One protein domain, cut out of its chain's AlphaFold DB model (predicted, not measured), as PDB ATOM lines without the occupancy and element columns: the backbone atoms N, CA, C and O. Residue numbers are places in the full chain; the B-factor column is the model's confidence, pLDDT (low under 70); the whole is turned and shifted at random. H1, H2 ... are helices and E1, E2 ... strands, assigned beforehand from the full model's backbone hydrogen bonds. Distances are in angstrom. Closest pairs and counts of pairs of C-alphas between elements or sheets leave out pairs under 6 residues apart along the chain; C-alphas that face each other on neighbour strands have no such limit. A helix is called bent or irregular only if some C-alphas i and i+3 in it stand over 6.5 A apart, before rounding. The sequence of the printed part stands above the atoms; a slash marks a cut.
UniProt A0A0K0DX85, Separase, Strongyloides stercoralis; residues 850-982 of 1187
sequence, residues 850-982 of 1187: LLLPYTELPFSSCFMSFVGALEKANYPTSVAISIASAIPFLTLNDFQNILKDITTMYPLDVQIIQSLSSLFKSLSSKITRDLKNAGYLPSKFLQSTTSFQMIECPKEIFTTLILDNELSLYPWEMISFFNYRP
ATOM      1  N   LEU A 850     -37.810 -26.749 -10.602       94.24
ATOM      2  CA  LEU A 850     -37.630 -26.875  -9.155       94.24
ATOM      3  C   LEU A 850     -36.303 -26.279  -8.680       94.24
ATOM      4  O   LEU A 850     -36.205 -25.905  -7.514       94.24
ATOM      5  N   LEU A 851     -35.312 -26.131  -9.559       94.97
ATOM      6  CA  LEU A 851     -34.041 -25.493  -9.220       94.97
ATOM      7  C   LEU A 851     -34.164 -23.971  -9.065       94.97
ATOM      8  O   LEU A 851     -33.296 -23.362  -8.448       94.97
ATOM      9  N   LEU A 852     -35.237 -23.352  -9.569       94.74
ATOM     10  CA  LEU A 852     -35.471 -21.923  -9.384       94.74
ATOM     11  C   LEU A 852     -35.714 -21.583  -7.902       94.74
ATOM     12  O   LEU A 852     -36.382 -22.346  -7.185       94.74
ATOM     13  N   PRO A 853     -35.237 -20.414  -7.441       94.92
ATOM     14  CA  PRO A 853     -35.537 -19.943  -6.103       94.92
ATOM     15  C   PRO A 853     -37.023 -19.601  -5.982       94.92
ATOM     16  O   PRO A 853     -37.686 -19.254  -6.964       94.92
ATOM     17  N   TYR A 854     -37.546 -19.687  -4.765       93.48
ATOM     18  CA  TYR A 854     -38.919 -19.291  -4.490       93.48
ATOM     19  C   TYR A 854     -39.122 -17.784  -4.676       93.48
ATOM     20  O   TYR A 854     -38.259 -16.975  -4.334       93.48
ATOM     21  N   THR A 855     -40.294 -17.406  -5.191       89.84
ATOM     22  CA  THR A 855     -40.768 -16.019  -5.191       89.84
ATOM     23  C   THR A 855     -42.123 -15.961  -4.502       89.84
ATOM     24  O   THR A 855     -43.096 -16.518  -5.005       89.84
ATOM     25  N   GLU A 856     -42.189 -15.306  -3.344       79.79
ATOM     26  CA  GLU A 856     -43.422 -15.195  -2.562       79.79
ATOM     27  C   GLU A 856     -44.151 -13.878  -2.864       79.79
ATOM     28  O   GLU A 856     -43.555 -12.791  -2.856       79.79
ATOM     29  N   LEU A 857     -45.460 -13.996  -3.115       85.97
ATOM     30  CA  LEU A 857     -46.410 -12.900  -3.319       85.97
ATOM     31  C   LEU A 857     -47.705 -13.153  -2.517       85.97
ATOM     32  O   LEU A 857     -48.776 -13.294  -3.111       85.97
ATOM     33  N   PRO A 858     -47.644 -13.201  -1.173       79.99
ATOM     34  CA  PRO A 858     -48.800 -13.559  -0.340       79.99
ATOM     35  C   PRO A 858     -49.992 -12.602  -0.508       79.99
ATOM     36  O   PRO A 858     -51.132 -12.987  -0.267       79.99
ATOM     37  N   PHE A 859     -49.747 -11.370  -0.963       88.01
ATOM     38  CA  PHE A 859     -50.779 -10.355  -1.190       88.01
ATOM     39  C   PHE A 859     -51.327 -10.321  -2.628       88.01
ATOM     40  O   PHE A 859     -52.268  -9.580  -2.898       88.01
ATOM     41  N   SER A 860     -50.768 -11.095  -3.570       91.71
ATOM     42  CA  SER A 860     -51.325 -11.183  -4.928       91.71
ATOM     43  C   SER A 860     -52.479 -12.180  -4.950       91.71
ATOM     44  O   SER A 860     -52.290 -13.383  -4.764       91.71
ATOM     45  N   SER A 861     -53.680 -11.683  -5.253       91.33
ATOM     46  CA  SER A 861     -54.867 -12.525  -5.419       91.33
ATOM     47  C   SER A 861     -54.704 -13.530  -6.563       91.33
ATOM     48  O   SER A 861     -55.100 -14.684  -6.422       91.33
ATOM     49  N   CYS A 862     -54.079 -13.129  -7.675       93.07
ATOM     50  CA  CYS A 862     -53.856 -14.002  -8.830       93.07
ATOM     51  C   CYS A 862     -52.846 -15.109  -8.509       93.07
ATOM     52  O   CYS A 862     -53.100 -16.275  -8.808       93.07
ATOM     53  N   PHE A 863     -51.727 -14.752  -7.871       93.94
ATOM     54  CA  PHE A 863     -50.694 -15.707  -7.475       93.94
ATOM     55  C   PHE A 863     -51.246 -16.724  -6.472       93.94
ATOM     56  O   PHE A 863     -51.151 -17.930  -6.695       93.94
ATOM     57  N   MET A 864     -51.898 -16.249  -5.407       94.51
ATOM     58  CA  MET A 864     -52.437 -17.124  -4.366       94.51
ATOM     59  C   MET A 864     -53.635 -17.948  -4.844       94.51
ATOM     60  O   MET A 864     -53.791 -19.087  -4.417       94.51
ATOM     61  N   SER A 865     -54.450 -17.435  -5.773       93.96
ATOM     62  CA  SER A 865     -55.513 -18.228  -6.402       93.96
ATOM     63  C   SER A 865     -54.943 -19.401  -7.206       93.96
ATOM     64  O   SER A 865     -55.478 -20.506  -7.127       93.96
ATOM     65  N   PHE A 866     -53.835 -19.187  -7.922       94.80
ATOM     66  CA  PHE A 866     -53.156 -20.251  -8.662       94.80
ATOM     67  C   PHE A 866     -52.525 -21.291  -7.725       94.80
ATOM     68  O   PHE A 866     -52.721 -22.490  -7.924       94.80
ATOM     69  N   VAL A 867     -51.835 -20.847  -6.668       94.22
ATOM     70  CA  VAL A 867     -51.279 -21.739  -5.633       94.22
ATOM     71  C   VAL A 867     -52.391 -22.562  -4.976       94.22
ATOM     72  O   VAL A 867     -52.307 -23.787  -4.956       94.22
ATOM     73  N   GLY A 868     -53.476 -21.920  -4.538       94.85
ATOM     74  CA  GLY A 868     -54.599 -22.602  -3.895       94.85
ATOM     75  C   GLY A 868     -55.317 -23.598  -4.812       94.85
ATOM     76  O   GLY A 868     -55.830 -24.610  -4.337       94.85
ATOM     77  N   ALA A 869     -55.346 -23.364  -6.129       94.02
ATOM     78  CA  ALA A 869     -55.879 -24.334  -7.088       94.02
ATOM     79  C   ALA A 869     -55.008 -25.600  -7.176       94.02
ATOM     80  O   ALA A 869     -55.545 -26.706  -7.222       94.02
ATOM     81  N   LEU A 870     -53.681 -25.450  -7.147       92.76
ATOM     82  CA  LEU A 870     -52.752 -26.583  -7.110       92.76
ATOM     83  C   LEU A 870     -52.821 -27.335  -5.774       92.76
ATOM     84  O   LEU A 870     -52.830 -28.562  -5.763       92.76
ATOM     85  N   GLU A 871     -52.945 -26.630  -4.651       92.54
ATOM     86  CA  GLU A 871     -53.114 -27.261  -3.333       92.54
ATOM     87  C   GLU A 871     -54.414 -28.070  -3.248       92.54
ATOM     88  O   GLU A 871     -54.410 -29.197  -2.755       92.54
ATOM     89  N   LYS A 872     -55.520 -27.555  -3.808       91.83
ATOM     90  CA  LYS A 872     -56.783 -28.307  -3.943       91.83
ATOM     91  C   LYS A 872     -56.643 -29.562  -4.806       91.83
ATOM     92  O   LYS A 872     -57.402 -30.508  -4.625       91.83
ATOM     93  N   ALA A 873     -55.671 -29.581  -5.714       87.28
ATOM     94  CA  ALA A 873     -55.297 -30.747  -6.505       87.28
ATOM     95  C   ALA A 873     -54.291 -31.675  -5.777       87.28
ATOM     96  O   ALA A 873     -53.681 -32.532  -6.409       87.28
ATOM     97  N   ASN A 874     -54.127 -31.527  -4.454       86.07
ATOM     98  CA  ASN A 874     -53.235 -32.300  -3.576       86.07
ATOM     99  C   ASN A 874     -51.728 -32.122  -3.832       86.07
ATOM    100  O   ASN A 874     -50.927 -32.961  -3.407       86.07
ATOM    101  N   TYR A 875     -51.311 -31.035  -4.484       87.70
ATOM    102  CA  TYR A 875     -49.889 -30.701  -4.570       87.70
ATOM    103  C   TYR A 875     -49.390 -30.150  -3.230       87.70
ATOM    104  O   TYR A 875     -50.074 -29.318  -2.625       87.70
ATOM    105  N   PRO A 876     -48.178 -30.524  -2.777       88.63
ATOM    106  CA  PRO A 876     -47.547 -29.852  -1.650       88.63
ATOM    107  C   PRO A 876     -47.410 -28.354  -1.929       88.63
ATOM    108  O   PRO A 876     -47.013 -27.964  -3.031       88.63
ATOM    109  N   THR A 877     -47.652 -27.514  -0.920       92.07
ATOM    110  CA  THR A 877     -47.523 -26.048  -1.013       92.07
ATOM    111  C   THR A 877     -46.179 -25.619  -1.613       92.07
ATOM    112  O   THR A 877     -46.118 -24.720  -2.446       92.07
ATOM    113  N   SER A 878     -45.089 -26.303  -1.260       93.41
ATOM    114  CA  SER A 878     -43.748 -26.049  -1.801       93.41
ATOM    115  C   SER A 878     -43.643 -26.304  -3.313       93.41
ATOM    116  O   SER A 878     -42.991 -25.545  -4.036       93.41
ATOM    117  N   VAL A 879     -44.328 -27.322  -3.836       93.18
ATOM    118  CA  VAL A 879     -44.417 -27.565  -5.284       93.18
ATOM    119  C   VAL A 879     -45.305 -26.511  -5.940       93.18
ATOM    120  O   VAL A 879     -44.907 -25.929  -6.947       93.18
ATOM    121  N   ALA A 880     -46.459 -26.200  -5.342       93.83
ATOM    122  CA  ALA A 880     -47.392 -25.207  -5.869       93.83
ATOM    123  C   ALA A 880     -46.745 -23.816  -6.012       93.83
ATOM    124  O   ALA A 880     -46.826 -23.202  -7.078       93.83
ATOM    125  N   ILE A 881     -46.021 -23.355  -4.985       94.88
ATOM    126  CA  ILE A 881     -45.270 -22.093  -5.031       94.88
ATOM    127  C   ILE A 881     -44.128 -22.174  -6.055       94.88
ATOM    128  O   ILE A 881     -43.900 -21.201  -6.774       94.88
ATOM    129  N   SER A 882     -43.425 -23.310  -6.174       94.88
ATOM    130  CA  SER A 882     -42.366 -23.475  -7.189       94.88
ATOM    131  C   SER A 882     -42.917 -23.334  -8.612       94.88
ATOM    132  O   SER A 882     -42.326 -22.628  -9.425       94.88
ATOM    133  N   ILE A 883     -44.068 -23.949  -8.905       94.47
ATOM    134  CA  ILE A 883     -44.734 -23.834 -10.209       94.47
ATOM    135  C   ILE A 883     -45.179 -22.387 -10.447       94.47
ATOM    136  O   ILE A 883     -44.882 -21.823 -11.499       94.47
ATOM    137  N   ALA A 884     -45.840 -21.757  -9.469       94.08
ATOM    138  CA  ALA A 884     -46.294 -20.370  -9.580       94.08
ATOM    139  C   ALA A 884     -45.126 -19.391  -9.814       94.08
ATOM    140  O   ALA A 884     -45.238 -18.472 -10.624       94.08
ATOM    141  N   SER A 885     -43.981 -19.632  -9.166       93.34
ATOM    142  CA  SER A 885     -42.742 -18.860  -9.349       93.34
ATOM    143  C   SER A 885     -42.137 -19.036 -10.749       93.34
ATOM    144  O   SER A 885     -41.479 -18.129 -11.257       93.34
ATOM    145  N   ALA A 886     -42.361 -20.192 -11.383       94.27
ATOM    146  CA  ALA A 886     -41.836 -20.515 -12.705       94.27
ATOM    147  C   ALA A 886     -42.720 -20.024 -13.865       94.27
ATOM    148  O   ALA A 886     -42.221 -19.927 -14.983       94.27
ATOM    149  N   ILE A 887     -43.990 -19.671 -13.620       94.34
ATOM    150  CA  ILE A 887     -44.970 -19.266 -14.650       94.34
ATOM    151  C   ILE A 887     -44.422 -18.310 -15.722       94.34
ATOM    152  O   ILE A 887     -44.662 -18.586 -16.898       94.34
ATOM    153  N   PRO A 888     -43.691 -17.223 -15.391       92.28
ATOM    154  CA  PRO A 888     -43.193 -16.293 -16.410       92.28
ATOM    155  C   PRO A 888     -42.294 -16.950 -17.466       92.28
ATOM    156  O   PRO A 888     -42.138 -16.419 -18.565       92.28
ATOM    157  N   PHE A 889     -41.701 -18.095 -17.127       91.86
ATOM    158  CA  PHE A 889     -40.701 -18.809 -17.914       91.86
ATOM    159  C   PHE A 889     -41.256 -20.057 -18.610       91.86
ATOM    160  O   PHE A 889     -40.519 -20.712 -19.339       91.86
ATOM    161  N   LEU A 890     -42.523 -20.406 -18.373       92.64
ATOM    162  CA  LEU A 890     -43.143 -21.612 -18.919       92.64
ATOM    163  C   LEU A 890     -44.043 -21.274 -20.108       92.64
ATOM    164  O   LEU A 890     -44.804 -20.304 -20.088       92.64
ATOM    165  N   THR A 891     -44.015 -22.127 -21.128       92.17
ATOM    166  CA  THR A 891     -45.095 -22.205 -22.114       92.17
ATOM    167  C   THR A 891     -46.225 -23.096 -21.591       92.17
ATOM    168  O   THR A 891     -46.070 -23.840 -20.621       92.17
ATOM    169  N   LEU A 892     -47.384 -23.066 -22.259       92.52
ATOM    170  CA  LEU A 892     -48.470 -23.997 -21.943       92.52
ATOM    171  C   LEU A 892     -48.029 -25.462 -22.095       92.52
ATOM    172  O   LEU A 892     -48.427 -26.299 -21.292       92.52
ATOM    173  N   ASN A 893     -47.209 -25.757 -23.105       92.56
ATOM    174  CA  ASN A 893     -46.702 -27.103 -23.349       92.56
ATOM    175  C   ASN A 893     -45.772 -27.555 -22.215       92.56
ATOM    176  O   ASN A 893     -45.914 -28.665 -21.708       92.56
ATOM    177  N   ASP A 894     -44.880 -26.672 -21.755       91.42
ATOM    178  CA  ASP A 894     -44.011 -26.964 -20.609       91.42
ATOM    179  C   ASP A 894     -44.841 -27.246 -19.357       91.42
ATOM    180  O   ASP A 894     -44.598 -28.225 -18.656       91.42
ATOM    181  N   PHE A 895     -45.875 -26.434 -19.111       94.18
ATOM    182  CA  PHE A 895     -46.781 -26.632 -17.985       94.18
ATOM    183  C   PHE A 895     -47.533 -27.971 -18.068       94.18
ATOM    184  O   PHE A 895     -47.635 -28.680 -17.069       94.18
ATOM    185  N   GLN A 896     -48.010 -28.364 -19.250       90.71
ATOM    186  CA  GLN A 896     -48.663 -29.660 -19.452       90.71
ATOM    187  C   GLN A 896     -47.706 -30.838 -19.229       90.71
ATOM    188  O   GLN A 896     -48.099 -31.823 -18.602       90.71
ATOM    189  N   ASN A 897     -46.449 -30.725 -19.669       86.52
ATOM    190  CA  ASN A 897     -45.418 -31.734 -19.414       86.52
ATOM    191  C   ASN A 897     -45.097 -31.848 -17.918       86.52
ATOM    192  O   ASN A 897     -45.012 -32.957 -17.397       86.52
ATOM    193  N   ILE A 898     -45.010 -30.717 -17.208       89.67
ATOM    194  CA  ILE A 898     -44.853 -30.694 -15.747       89.67
ATOM    195  C   ILE A 898     -46.020 -31.420 -15.073       89.67
ATOM    196  O   ILE A 898     -45.795 -32.276 -14.220       89.67
ATOM    197  N   LEU A 899     -47.267 -31.116 -15.451       88.41
ATOM    198  CA  LEU A 899     -48.431 -31.796 -14.878       88.41
ATOM    199  C   LEU A 899     -48.357 -33.305 -15.128       88.41
ATOM    200  O   LEU A 899     -48.493 -34.074 -14.178       88.41
ATOM    201  N   LYS A 900     -48.070 -33.726 -16.366       81.76
ATOM    202  CA  LYS A 900     -47.936 -35.140 -16.737       81.76
ATOM    203  C   LYS A 900     -46.887 -35.853 -15.883       81.76
ATOM    204  O   LYS A 900     -47.192 -36.874 -15.273       81.76
ATOM    205  N   ASP A 901     -45.687 -35.306 -15.766       79.75
ATOM    206  CA  ASP A 901     -44.618 -35.986 -15.036       79.75
ATOM    207  C   ASP A 901     -44.876 -35.978 -13.520       79.75
ATOM    208  O   ASP A 901     -44.653 -36.994 -12.856       79.75
ATOM    209  N   ILE A 902     -45.449 -34.900 -12.963       82.46
ATOM    210  CA  ILE A 902     -45.824 -34.862 -11.539       82.46
ATOM    211  C   ILE A 902     -46.982 -35.829 -11.230       82.46
ATOM    212  O   ILE A 902     -47.013 -36.381 -10.125       82.46
ATOM    213  N   THR A 903     -47.885 -36.125 -12.180       78.22
ATOM    214  CA  THR A 903     -48.977 -37.089 -11.922       78.22
ATOM    215  C   THR A 903     -48.503 -38.490 -11.550       78.22
ATOM    216  O   THR A 903     -49.221 -39.224 -10.872       78.22
ATOM    217  N   THR A 904     -47.268 -38.846 -11.912       71.96
ATOM    218  CA  THR A 904     -46.650 -40.111 -11.490       71.96
ATOM    219  C   THR A 904     -46.426 -40.198  -9.975       71.96
ATOM    220  O   THR A 904     -46.353 -41.301  -9.433       71.96
ATOM    221  N   MET A 905     -46.360 -39.054  -9.286       74.39
ATOM    222  CA  MET A 905     -46.242 -38.952  -7.828       74.39
ATOM    223  C   MET A 905     -47.560 -38.560  -7.160       74.39
ATOM    224  O   MET A 905     -47.923 -39.121  -6.123       74.39
ATOM    225  N   TYR A 906     -48.287 -37.613  -7.756       78.08
ATOM    226  CA  TYR A 906     -49.547 -37.075  -7.240       78.08
ATOM    227  C   TYR A 906     -50.646 -37.298  -8.282       78.08
ATOM    228  O   TYR A 906     -50.774 -36.495  -9.204       78.08
ATOM    229  N   PRO A 907     -51.411 -38.399  -8.194       72.58
ATOM    230  CA  PRO A 907     -52.367 -38.757  -9.232       72.58
ATOM    231  C   PRO A 907     -53.425 -37.661  -9.405       72.58
ATOM    232  O   PRO A 907     -54.032 -37.223  -8.427       72.58
ATOM    233  N   LEU A 908     -53.651 -37.256 -10.656       74.49
ATOM    234  CA  LEU A 908     -54.696 -36.315 -11.045       74.49
ATOM    235  C   LEU A 908     -55.633 -36.932 -12.070       74.49
ATOM    236  O   LEU A 908     -55.198 -37.653 -12.969       74.49
ATOM    237  N   ASP A 909     -56.897 -36.530 -11.995       80.62
ATOM    238  CA  ASP A 909     -57.861 -36.791 -13.050       80.62
ATOM    239  C   ASP A 909     -57.629 -35.862 -14.247       80.62
ATOM    240  O   ASP A 909     -57.240 -34.696 -14.112       80.62
ATOM    241  N   VAL A 910     -57.941 -36.363 -15.444       81.39
ATOM    242  CA  VAL A 910     -57.792 -35.626 -16.711       81.39
ATOM    243  C   VAL A 910     -58.544 -34.288 -16.686       81.39
ATOM    244  O   VAL A 910     -58.045 -33.285 -17.197       81.39
ATOM    245  N   GLN A 911     -59.710 -34.240 -16.034       85.05
ATOM    246  CA  GLN A 911     -60.498 -33.014 -15.872       85.05
ATOM    247  C   GLN A 911     -59.756 -31.946 -15.052       85.05
ATOM    248  O   GLN A 911     -59.796 -30.765 -15.398       85.05
ATOM    249  N   ILE A 912     -59.026 -32.348 -14.004       86.15
ATOM    250  CA  ILE A 912     -58.235 -31.422 -13.180       86.15
ATOM    251  C   ILE A 912     -57.062 -30.875 -13.998       86.15
ATOM    252  O   ILE A 912     -56.809 -29.673 -13.972       86.15
ATOM    253  N   ILE A 913     -56.395 -31.714 -14.797       85.29
ATOM    254  CA  ILE A 913     -55.315 -31.276 -15.700       85.29
ATOM    255  C   ILE A 913     -55.824 -30.229 -16.703       85.29
ATOM    256  O   ILE A 913     -55.171 -29.203 -16.920       85.29
ATOM    257  N   GLN A 914     -56.998 -30.455 -17.301       88.97
ATOM    258  CA  GLN A 914     -57.626 -29.498 -18.220       88.97
ATOM    259  C   GLN A 914     -58.000 -28.191 -17.509       88.97
ATOM    260  O   GLN A 914     -57.711 -27.107 -18.024       88.97
ATOM    261  N   SER A 915     -58.571 -28.284 -16.304       92.63
ATOM    262  CA  SER A 915     -58.904 -27.128 -15.469       92.63
ATOM    263  C   SER A 915     -57.663 -26.291 -15.147       92.63
ATOM    264  O   SER A 915     -57.634 -25.094 -15.436       92.63
ATOM    265  N   LEU A 916     -56.587 -26.917 -14.666       92.82
ATOM    266  CA  LEU A 916     -55.323 -26.241 -14.371       92.82
ATOM    267  C   LEU A 916     -54.692 -25.625 -15.627       92.82
ATOM    268  O   LEU A 916     -54.203 -24.498 -15.582       92.82
ATOM    269  N   SER A 917     -54.755 -26.314 -16.770       93.29
ATOM    270  CA  SER A 917     -54.274 -25.784 -18.057       93.29
ATOM    271  C   SER A 917     -55.047 -24.530 -18.486       93.29
ATOM    272  O   SER A 917     -54.464 -23.577 -19.008       93.29
ATOM    273  N   SER A 918     -56.363 -24.506 -18.257       93.36
ATOM    274  CA  SER A 918     -57.209 -23.338 -18.530       93.36
ATOM    275  C   SER A 918     -56.906 -22.176 -17.577       93.36
ATOM    276  O   SER A 918     -56.808 -21.024 -18.005       93.36
ATOM    277  N   LEU A 919     -56.650 -22.488 -16.304       93.72
ATOM    278  CA  LEU A 919     -56.266 -21.518 -15.286       93.72
ATOM    279  C   LEU A 919     -54.921 -20.868 -15.634       93.72
ATOM    280  O   LEU A 919     -54.794 -19.647 -15.563       93.72
ATOM    281  N   PHE A 920     -53.947 -21.664 -16.087       95.04
ATOM    282  CA  PHE A 920     -52.655 -21.172 -16.561       95.04
ATOM    283  C   PHE A 920     -52.824 -20.163 -17.703       95.04
ATOM    284  O   PHE A 920     -52.273 -19.067 -17.632       95.04
ATOM    285  N   LYS A 921     -53.646 -20.478 -18.716       94.45
ATOM    286  CA  LYS A 921     -53.941 -19.545 -19.823       94.45
ATOM    287  C   LYS A 921     -54.542 -18.222 -19.335       94.45
ATOM    288  O   LYS A 921     -54.214 -17.173 -19.876       94.45
ATOM    289  N   SER A 922     -55.413 -18.275 -18.327       94.55
ATOM    290  CA  SER A 922     -56.117 -17.102 -17.793       94.55
ATOM    291  C   SER A 922     -55.243 -16.218 -16.893       94.55
ATOM    292  O   SER A 922     -55.377 -14.989 -16.899       94.55
ATOM    293  N   LEU A 923     -54.353 -16.825 -16.102       95.29
ATOM    294  CA  LEU A 923     -53.620 -16.128 -15.042       95.29
ATOM    295  C   LEU A 923     -52.143 -15.860 -15.351       95.29
ATOM    296  O   LEU A 923     -51.569 -14.996 -14.690       95.29
ATOM    297  N   SER A 924     -51.521 -16.521 -16.332       93.74
ATOM    298  CA  SER A 924     -50.066 -16.420 -16.553       93.74
ATOM    299  C   SER A 924     -49.574 -14.984 -16.764       93.74
ATOM    300  O   SER A 924     -48.610 -14.550 -16.127       93.74
ATOM    301  N   SER A 925     -50.271 -14.205 -17.595       93.31
ATOM    302  CA  SER A 925     -49.936 -12.803 -17.876       93.31
ATOM    303  C   SER A 925     -50.130 -11.903 -16.652       93.31
ATOM    304  O   SER A 925     -49.298 -11.032 -16.383       93.31
ATOM    305  N   LYS A 926     -51.183 -12.146 -15.860       94.96
ATOM    306  CA  LYS A 926     -51.465 -11.409 -14.619       94.96
ATOM    307  C   LYS A 926     -50.404 -11.693 -13.559       94.96
ATOM    308  O   LYS A 926     -49.849 -10.755 -13.001       94.96
ATOM    309  N   ILE A 927     -50.058 -12.963 -13.356       94.13
ATOM    310  CA  ILE A 927     -49.008 -13.389 -12.421       94.13
ATOM    311  C   ILE A 927     -47.650 -12.812 -12.829       94.13
ATOM    312  O   ILE A 927     -46.920 -12.287 -11.991       94.13
ATOM    313  N   THR A 928     -47.330 -12.828 -14.126       93.38
ATOM    314  CA  THR A 928     -46.098 -12.219 -14.650       93.38
ATOM    315  C   THR A 928     -46.046 -10.720 -14.348       93.38
ATOM    316  O   THR A 928     -45.014 -10.206 -13.913       93.38
ATOM    317  N   ARG A 929     -47.165 -10.008 -14.523       93.16
ATOM    318  CA  ARG A 929     -47.271  -8.584 -14.179       93.16
ATOM    319  C   ARG A 929     -47.105  -8.345 -12.677       93.16
ATOM    320  O   ARG A 929     -46.403  -7.413 -12.297       93.16
ATOM    321  N   ASP A 930     -47.694  -9.184 -11.835       94.15
ATOM    322  CA  ASP A 930     -47.584  -9.055 -10.380       94.15
ATOM    323  C   ASP A 930     -46.138  -9.278  -9.902       94.15
ATOM    324  O   ASP A 930     -45.617  -8.493  -9.111       94.15
ATOM    325  N   LEU A 931     -45.445 -10.284 -10.449       92.58
ATOM    326  CA  LEU A 931     -44.024 -10.536 -10.174       92.58
ATOM    327  C   LEU A 931     -43.138  -9.369 -10.619       92.58
ATOM    328  O   LEU A 931     -42.232  -8.959  -9.891       92.58
ATOM    329  N   LYS A 932     -43.423  -8.792 -11.787       91.52
ATOM    330  CA  LYS A 932     -42.745  -7.593 -12.284       91.52
ATOM    331  C   LYS A 932     -42.934  -6.402 -11.346       91.52
ATOM    332  O   LYS A 932     -41.952  -5.780 -10.952       91.52
ATOM    333  N   ASN A 933     -44.170  -6.125 -10.938       91.73
ATOM    334  CA  ASN A 933     -44.487  -5.021 -10.030       91.73
ATOM    335  C   ASN A 933     -43.822  -5.191  -8.656       91.73
ATOM    336  O   ASN A 933     -43.399  -4.215  -8.049       91.73
ATOM    337  N   ALA A 934     -43.678  -6.431  -8.188       91.92
ATOM    338  CA  ALA A 934     -43.000  -6.743  -6.934       91.92
ATOM    339  C   ALA A 934     -41.459  -6.762  -7.027       91.92
ATOM    340  O   ALA A 934     -40.793  -7.095  -6.042       91.92
ATOM    341  N   GLY A 935     -40.889  -6.418  -8.188       91.00
ATOM    342  CA  GLY A 935     -39.444  -6.326  -8.407       91.00
ATOM    343  C   GLY A 935     -38.748  -7.670  -8.622       91.00
ATOM    344  O   GLY A 935     -37.520  -7.723  -8.625       91.00
ATOM    345  N   TYR A 936     -39.511  -8.751  -8.812       91.40
ATOM    346  CA  TYR A 936     -38.973 -10.069  -9.140       91.40
ATOM    347  C   TYR A 936     -38.587 -10.184 -10.617       91.40
ATOM    348  O   TYR A 936     -37.862 -11.105 -10.968       91.40
ATOM    349  N   LEU A 937     -39.070  -9.319 -11.507       90.88
ATOM    350  CA  LEU A 937     -38.730  -9.347 -12.935       90.88
ATOM    351  C   LEU A 937     -38.317  -7.949 -13.412       90.88
ATOM    352  O   LEU A 937     -38.782  -6.959 -12.839       90.88
ATOM    353  N   PRO A 938     -37.495  -7.835 -14.472       88.99
ATOM    354  CA  PRO A 938     -37.153  -6.543 -15.054       88.99
ATOM    355  C   PRO A 938     -38.386  -5.786 -15.566       88.99
ATOM    356  O   PRO A 938     -39.372  -6.370 -16.026       88.99
ATOM    357  N   SER A 939     -38.304  -4.455 -15.585       85.47
ATOM    358  CA  SER A 939     -39.390  -3.577 -16.048       85.47
ATOM    359  C   SER A 939     -39.754  -3.764 -17.532       85.47
ATOM    360  O   SER A 939     -40.838  -3.366 -17.954       85.47
ATOM    361  N   LYS A 940     -38.904  -4.415 -18.330       85.80
ATOM    362  CA  LYS A 940     -39.173  -4.787 -19.730       85.80
ATOM    363  C   LYS A 940     -39.029  -6.297 -19.967       85.80
ATOM    364  O   LYS A 940     -38.571  -6.708 -21.024       85.80
ATOM    365  N   PHE A 941     -39.387  -7.112 -18.971       87.55
ATOM    366  CA  PHE A 941     -39.300  -8.568 -19.077       87.55
ATOM    367  C   PHE A 941     -40.039  -9.117 -20.309       87.55
ATOM    368  O   PHE A 941     -41.209  -8.805 -20.538       87.55
ATOM    369  N   LEU A 942     -39.335  -9.974 -21.042       84.98
ATOM    370  CA  LEU A 942     -39.803 -10.828 -22.126       84.98
ATOM    371  C   LEU A 942     -39.237 -12.235 -21.875       84.98
ATOM    372  O   LEU A 942     -38.198 -12.387 -21.238       84.98
ATOM    373  N   GLN A 943     -39.851 -13.285 -22.421       78.29
ATOM    374  CA  GLN A 943     -39.294 -14.644 -22.281       78.29
ATOM    375  C   GLN A 943     -37.902 -14.801 -22.924       78.29
ATOM    376  O   GLN A 943     -37.147 -15.693 -22.542       78.29
ATOM    377  N   SER A 944     -37.544 -13.916 -23.860       81.28
ATOM    378  CA  SER A 944     -36.225 -13.833 -24.498       81.28
ATOM    379  C   SER A 944     -35.218 -12.946 -23.750       81.28
ATOM    380  O   SER A 944     -34.125 -12.713 -24.266       81.28
ATOM    381  N   THR A 945     -35.575 -12.402 -22.581       82.94
ATOM    382  CA  THR A 945     -34.682 -11.572 -21.759       82.94
ATOM    383  C   THR A 945     -33.414 -12.350 -21.396       82.94
ATOM    384  O   THR A 945     -33.475 -13.514 -20.999       82.94
ATOM    385  N   THR A 946     -32.253 -11.710 -21.550       82.69
ATOM    386  CA  THR A 946     -30.954 -12.349 -21.294       82.69
ATOM    387  C   THR A 946     -30.657 -12.436 -19.798       82.69
ATOM    388  O   THR A 946     -31.176 -11.656 -19.000       82.69
ATOM    389  N   SER A 947     -29.757 -13.341 -19.406       81.75
ATOM    390  CA  SER A 947     -29.246 -13.442 -18.030       81.75
ATOM    391  C   SER A 947     -28.723 -12.104 -17.501       81.75
ATOM    392  O   SER A 947     -29.034 -11.730 -16.374       81.75
ATOM    393  N   PHE A 948     -27.999 -11.347 -18.330       82.83
ATOM    394  CA  PHE A 948     -27.508 -10.006 -18.000       82.83
ATOM    395  C   PHE A 948     -28.637  -9.017 -17.666       82.83
ATOM    396  O   PHE A 948     -28.526  -8.231 -16.737       82.83
ATOM    397  N   GLN A 949     -29.760  -9.072 -18.375       84.51
ATOM    398  CA  GLN A 949     -30.909  -8.219 -18.061       84.51
ATOM    399  C   GLN A 949     -31.655  -8.706 -16.809       84.51
ATOM    400  O   GLN A 949     -32.218  -7.907 -16.064       84.51
ATOM    401  N   MET A 950     -31.651 -10.018 -16.546       88.19
ATOM    402  CA  MET A 950     -32.297 -10.598 -15.363       88.19
ATOM    403  C   MET A 950     -31.593 -10.237 -14.050       88.19
ATOM    404  O   MET A 950     -32.236 -10.261 -13.002       88.19
ATOM    405  N   ILE A 951     -30.304  -9.884 -14.072       84.81
ATOM    406  CA  ILE A 951     -29.583  -9.461 -12.857       84.81
ATOM    407  C   ILE A 951     -29.848  -8.007 -12.463       84.81
ATOM    408  O   ILE A 951     -29.576  -7.631 -11.326       84.81
ATOM    409  N   GLU A 952     -30.434  -7.206 -13.356       84.00
ATOM    410  CA  GLU A 952     -30.839  -5.820 -13.083       84.00
ATOM    411  C   GLU A 952     -32.181  -5.726 -12.328       84.00
ATOM    412  O   GLU A 952     -32.733  -4.639 -12.147       84.00
ATOM    413  N   CYS A 953     -32.739  -6.854 -11.874       84.59
ATOM    414  CA  CYS A 953     -33.941  -6.850 -11.047       84.59
ATOM    415  C   CYS A 953     -33.735  -6.057  -9.740       84.59
ATOM    416  O   CYS A 953     -32.690  -6.190  -9.100       84.59
ATOM    417  N   PRO A 954     -34.757  -5.308  -9.275       81.47
ATOM    418  CA  PRO A 954     -34.701  -4.622  -7.985       81.47
ATOM    419  C   PRO A 954     -34.453  -5.559  -6.796       81.47
ATOM    420  O   PRO A 954     -33.803  -5.163  -5.832       81.47
ATOM    421  N   LYS A 955     -34.977  -6.792  -6.848       85.07
ATOM    422  CA  LYS A 955     -34.734  -7.823  -5.833       85.07
ATOM    423  C   LYS A 955     -33.672  -8.813  -6.303       85.07
ATOM    424  O   LYS A 955     -33.876  -9.525  -7.284       85.07
ATOM    425  N   GLU A 956     -32.588  -8.913  -5.540       85.26
ATOM    426  CA  GLU A 956     -31.573  -9.956  -5.708       85.26
ATOM    427  C   GLU A 956     -31.993 -11.220  -4.965       85.26
ATOM    428  O   GLU A 956     -32.236 -11.182  -3.758       85.26
ATOM    429  N   ILE A 957     -32.099 -12.330  -5.697       91.46
ATOM    430  CA  ILE A 957     -32.608 -13.605  -5.185       91.46
ATOM    431  C   ILE A 957     -31.658 -14.702  -5.607       91.46
ATOM    432  O   ILE A 957     -31.306 -14.790  -6.782       91.46
ATOM    433  N   PHE A 958     -31.282 -15.542  -4.655       93.85
ATOM    434  CA  PHE A 958     -30.196 -16.493  -4.790       93.85
ATOM    435  C   PHE A 958     -30.702 -17.931  -4.738       93.85
ATOM    436  O   PHE A 958     -31.623 -18.263  -3.989       93.85
ATOM    437  N   THR A 959     -30.041 -18.796  -5.503       96.23
ATOM    438  CA  THR A 959     -30.102 -20.246  -5.299       96.23
ATOM    439  C   THR A 959     -28.760 -20.717  -4.762       96.23
ATOM    440  O   THR A 959     -27.744 -20.550  -5.430       96.23
ATOM    441  N   THR A 960     -28.742 -21.301  -3.566       96.34
ATOM    442  CA  THR A 960     -27.547 -21.969  -3.032       96.34
ATOM    443  C   THR A 960     -27.659 -23.461  -3.317       96.34
ATOM    444  O   THR A 960     -28.502 -24.142  -2.732       96.34
ATOM    445  N   LEU A 961     -26.823 -23.971  -4.216       97.78
ATOM    446  CA  LEU A 961     -26.746 -25.384  -4.556       97.78
ATOM    447  C   LEU A 961     -25.878 -26.141  -3.553       97.78
ATOM    448  O   LEU A 961     -24.738 -25.765  -3.293       97.78
ATOM    449  N   ILE A 962     -26.389 -27.246  -3.030       97.08
ATOM    450  CA  ILE A 962     -25.601 -28.209  -2.261       97.08
ATOM    451  C   ILE A 962     -25.572 -29.490  -3.070       97.08
ATOM    452  O   ILE A 962     -26.611 -30.073  -3.356       97.08
ATOM    453  N   LEU A 963     -24.382 -29.881  -3.498       94.35
ATOM    454  CA  LEU A 963     -24.194 -30.950  -4.464       94.35
ATOM    455  C   LEU A 963     -23.358 -32.039  -3.813       94.35
ATOM    456  O   LEU A 963     -22.315 -31.734  -3.231       94.35
ATOM    457  N   ASP A 964     -23.772 -33.294  -3.956       88.54
ATOM    458  CA  ASP A 964     -22.839 -34.398  -3.743       88.54
ATOM    459  C   ASP A 964     -21.619 -34.227  -4.663       88.54
ATOM    460  O   ASP A 964     -21.734 -33.734  -5.790       88.54
ATOM    461  N   ASN A 965     -20.436 -34.623  -4.187       86.80
ATOM    462  CA  ASN A 965     -19.175 -34.344  -4.881       86.80
ATOM    463  C   ASN A 965     -19.158 -34.860  -6.337       86.80
ATOM    464  O   ASN A 965     -18.653 -34.162  -7.215       86.80
ATOM    465  N   GLU A 966     -19.776 -36.010  -6.622       80.31
ATOM    466  CA  GLU A 966     -19.906 -36.580  -7.977       80.31
ATOM    467  C   GLU A 966     -20.706 -35.683  -8.936       80.31
ATOM    468  O   GLU A 966     -20.464 -35.659 -10.141       80.31
ATOM    469  N   LEU A 967     -21.648 -34.901  -8.402       87.86
ATOM    470  CA  LEU A 967     -22.463 -33.959  -9.166       87.86
ATOM    471  C   LEU A 967     -21.733 -32.628  -9.388       87.86
ATOM    472  O   LEU A 967     -22.165 -31.820 -10.208       87.86
ATOM    473  N   SER A 968     -20.645 -32.367  -8.658       89.63
ATOM    474  CA  SER A 968     -20.005 -31.047  -8.611       89.63
ATOM    475  C   SER A 968     -19.273 -30.654  -9.899       89.63
ATOM    476  O   SER A 968     -19.079 -29.462 -10.139       89.63
ATOM    477  N   LEU A 969     -18.889 -31.609 -10.751       83.54
ATOM    478  CA  LEU A 969     -18.218 -31.301 -12.021       83.54
ATOM    479  C   LEU A 969     -19.176 -30.710 -13.063       83.54
ATOM    480  O   LEU A 969     -18.747 -29.896 -13.882       83.54
ATOM    481  N   TYR A 970     -20.462 -31.069 -13.011       87.56
ATOM    482  CA  TYR A 970     -21.460 -30.536 -13.933       87.56
ATOM    483  C   TYR A 970     -21.666 -29.025 -13.691       87.56
ATOM    484  O   TYR A 970     -21.770 -28.585 -12.534       87.56
ATOM    485  N   PRO A 971     -21.734 -28.196 -14.750       91.12
ATOM    486  CA  PRO A 971     -21.897 -26.753 -14.635       91.12
ATOM    487  C   PRO A 971     -23.375 -26.419 -14.391       91.12
ATOM    488  O   PRO A 971     -24.065 -25.903 -15.270       91.12
ATOM    489  N   TRP A 972     -23.879 -26.735 -13.193       93.49
ATOM    490  CA  TRP A 972     -25.281 -26.529 -12.811       93.49
ATOM    491  C   TRP A 972     -25.753 -25.094 -13.033       93.49
ATOM    492  O   TRP A 972     -26.903 -24.893 -13.388       93.49
ATOM    493  N   GLU A 973     -24.871 -24.106 -12.904       92.50
ATOM    494  CA  GLU A 973     -25.128 -22.688 -13.161       92.50
ATOM    495  C   GLU A 973     -25.499 -22.380 -14.621       92.50
ATOM    496  O   GLU A 973     -26.065 -21.323 -14.889       92.50
ATOM    497  N   MET A 974     -25.190 -23.285 -15.554       91.24
ATOM    498  CA  MET A 974     -25.412 -23.125 -16.996       91.24
ATOM    499  C   MET A 974     -26.696 -23.803 -17.495       91.24
ATOM    500  O   MET A 974     -26.947 -23.830 -18.705       91.24
ATOM    501  N   ILE A 975     -27.518 -24.363 -16.598       91.16
ATOM    502  CA  ILE A 975     -28.836 -24.887 -16.979       91.16
ATOM    503  C   ILE A 975     -29.739 -23.758 -17.479       91.16
ATOM    504  O   ILE A 975     -29.684 -22.625 -16.995       91.16
ATOM    505  N   SER A 976     -30.641 -24.078 -18.405       88.75
ATOM    506  CA  SER A 976     -31.482 -23.065 -19.054       88.75
ATOM    507  C   SER A 976     -32.325 -22.244 -18.072       88.75
ATOM    508  O   SER A 976     -32.487 -21.044 -18.275       88.75
ATOM    509  N   PHE A 977     -32.820 -22.854 -16.991       89.70
ATOM    510  CA  PHE A 977     -33.635 -22.158 -15.992       89.70
ATOM    511  C   PHE A 977     -32.850 -21.106 -15.198       89.70
ATOM    512  O   PHE A 977     -33.411 -20.065 -14.854       89.70
ATOM    513  N   PHE A 978     -31.547 -21.294 -14.974       92.49
ATOM    514  CA  PHE A 978     -30.737 -20.264 -14.325       92.49
ATOM    515  C   PHE A 978     -30.418 -19.084 -15.239       92.49
ATOM    516  O   PHE A 978     -30.051 -18.039 -14.722       92.49
ATOM    517  N   ASN A 979     -30.695 -19.134 -16.548       88.54
ATOM    518  CA  ASN A 979     -30.680 -17.904 -17.351       88.54
ATOM    519  C   ASN A 979     -31.712 -16.883 -16.844       88.54
ATOM    520  O   ASN A 979     -31.474 -15.682 -16.913       88.54
ATOM    521  N   TYR A 980     -32.831 -17.355 -16.282       87.16
ATOM    522  CA  TYR A 980     -33.854 -16.499 -15.682       87.16
ATOM    523  C   TYR A 980     -33.509 -16.072 -14.248       87.16
ATOM    524  O   TYR A 980     -33.945 -15.023 -13.778       87.16
ATOM    525  N   ARG A 981     -32.729 -16.881 -13.525       89.36
ATOM    526  CA  ARG A 981     -32.302 -16.622 -12.138       89.36
ATOM    527  C   ARG A 981     -30.819 -16.963 -11.962       89.36
ATOM    528  O   ARG A 981     -30.500 -17.976 -11.347       89.36
ATOM    529  N   PRO A 982     -29.905 -16.133 -12.488       89.77
ATOM    530  CA  PRO A 982     -28.502 -16.531 -12.665       89.77
ATOM    531  C   PRO A 982     -27.632 -16.346 -11.411       89.77
ATOM    532  O   PRO A 982     -26.435 -16.642 -11.429       89.77
TER     533      PRO A 982
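What this domain is: This is residues 850 to 982 of the 1187 residues of the protein "Separase" of Strongyloides stercoralis (UniProt A0A0K0DX85). Two uneven lobes sit side by side: a larger one of helices H1 to H4, in which the bent H4 turns a corner round H1, H2 and H3, and a smaller, loop-rich one with the tiny helices H5 and H6 and the single strand E1. The first residues, 850 to 854, run between H2 and E1, and residues 964 to 971 stick out past the end of E1. The printed part has 133 residues, with six named helices and one named strand in the order H1 H2 H3 H4 H5 E1 H6; its class is mostly helix. It is compact, with a radius of gyration of the C-alphas of 15.3 A and spans of 40 by 39 by 24 A.

How they stand to each other: H1, residues 861 to 872, touches H2, residues 877 to 889, at a steep tilt of 49 degrees, opposite ways; their closest C-alphas, of Val 867 and Ala 880, are 5.2 A apart. H2 is irregular, with C-alphas 885 and 888 7.5 A apart. H3, residues 892 to 903, is near H2. H4, residues 910 to 933, was assigned as one helix by its hydrogen bonds but is bent, with C-alphas 922 and 925 7.5 A apart; its arms H4a, residues 910 to 922, and H4b, residues 925 to 933, stand at a steep tilt of 52 degrees. H3 and H4a form a helical hairpin, opposite ways at a shallow tilt of 34 degrees, only just short of steep; their closest C-alphas, of Leu 899 and Ile 913, are 7.0 A apart. H1, with residues 866 to 870 alone, touches H4a at a shallow tilt of 9 degrees, opposite ways, closest at the C-alphas of Phe 866 and Leu 919, 7.4 A. H2 and H4b touch only at their ends, about perpendicular at 88 degrees, with the C-alphas of Pro 888 and Thr 928 closest at 5.3 A. H5, residues 947 to 950, and H6, residues 976 to 979, only just touch, with 3 pairs of C-alphas within 8 A; the closest are those of Ser 947 and Asn 979, 4.7 A. E1, residues 958 to 963, pairs with no named strand and is apart from H2. Every O i to N i+4 pair is within hydrogen-bond range in H1, H3, H4a and H4b, and 7 of 9 are in H2; H5 and H6 are too short for such a pair.

Where its parts are: H1 begins at C-alpha 861 (-54.867, -12.525, -5.419) and is 16.0 A long. H2 measures 19.6 A, H3 16.5 A, H4a 18.6 A, H4b 12.3 A and E1 15.7 A. H6 ends at C-alpha 979 (-30.680, -17.904, -17.351).

The domain as a whole: The C-alphas of Gln 911 and Asn 965, the two farthest apart, are 42.8 A apart. The printed part has no cut; the links H4 to H5 and E1 to H6 are long. The mean pLDDT of the printed part is 89.4, and no printed residue is under 70.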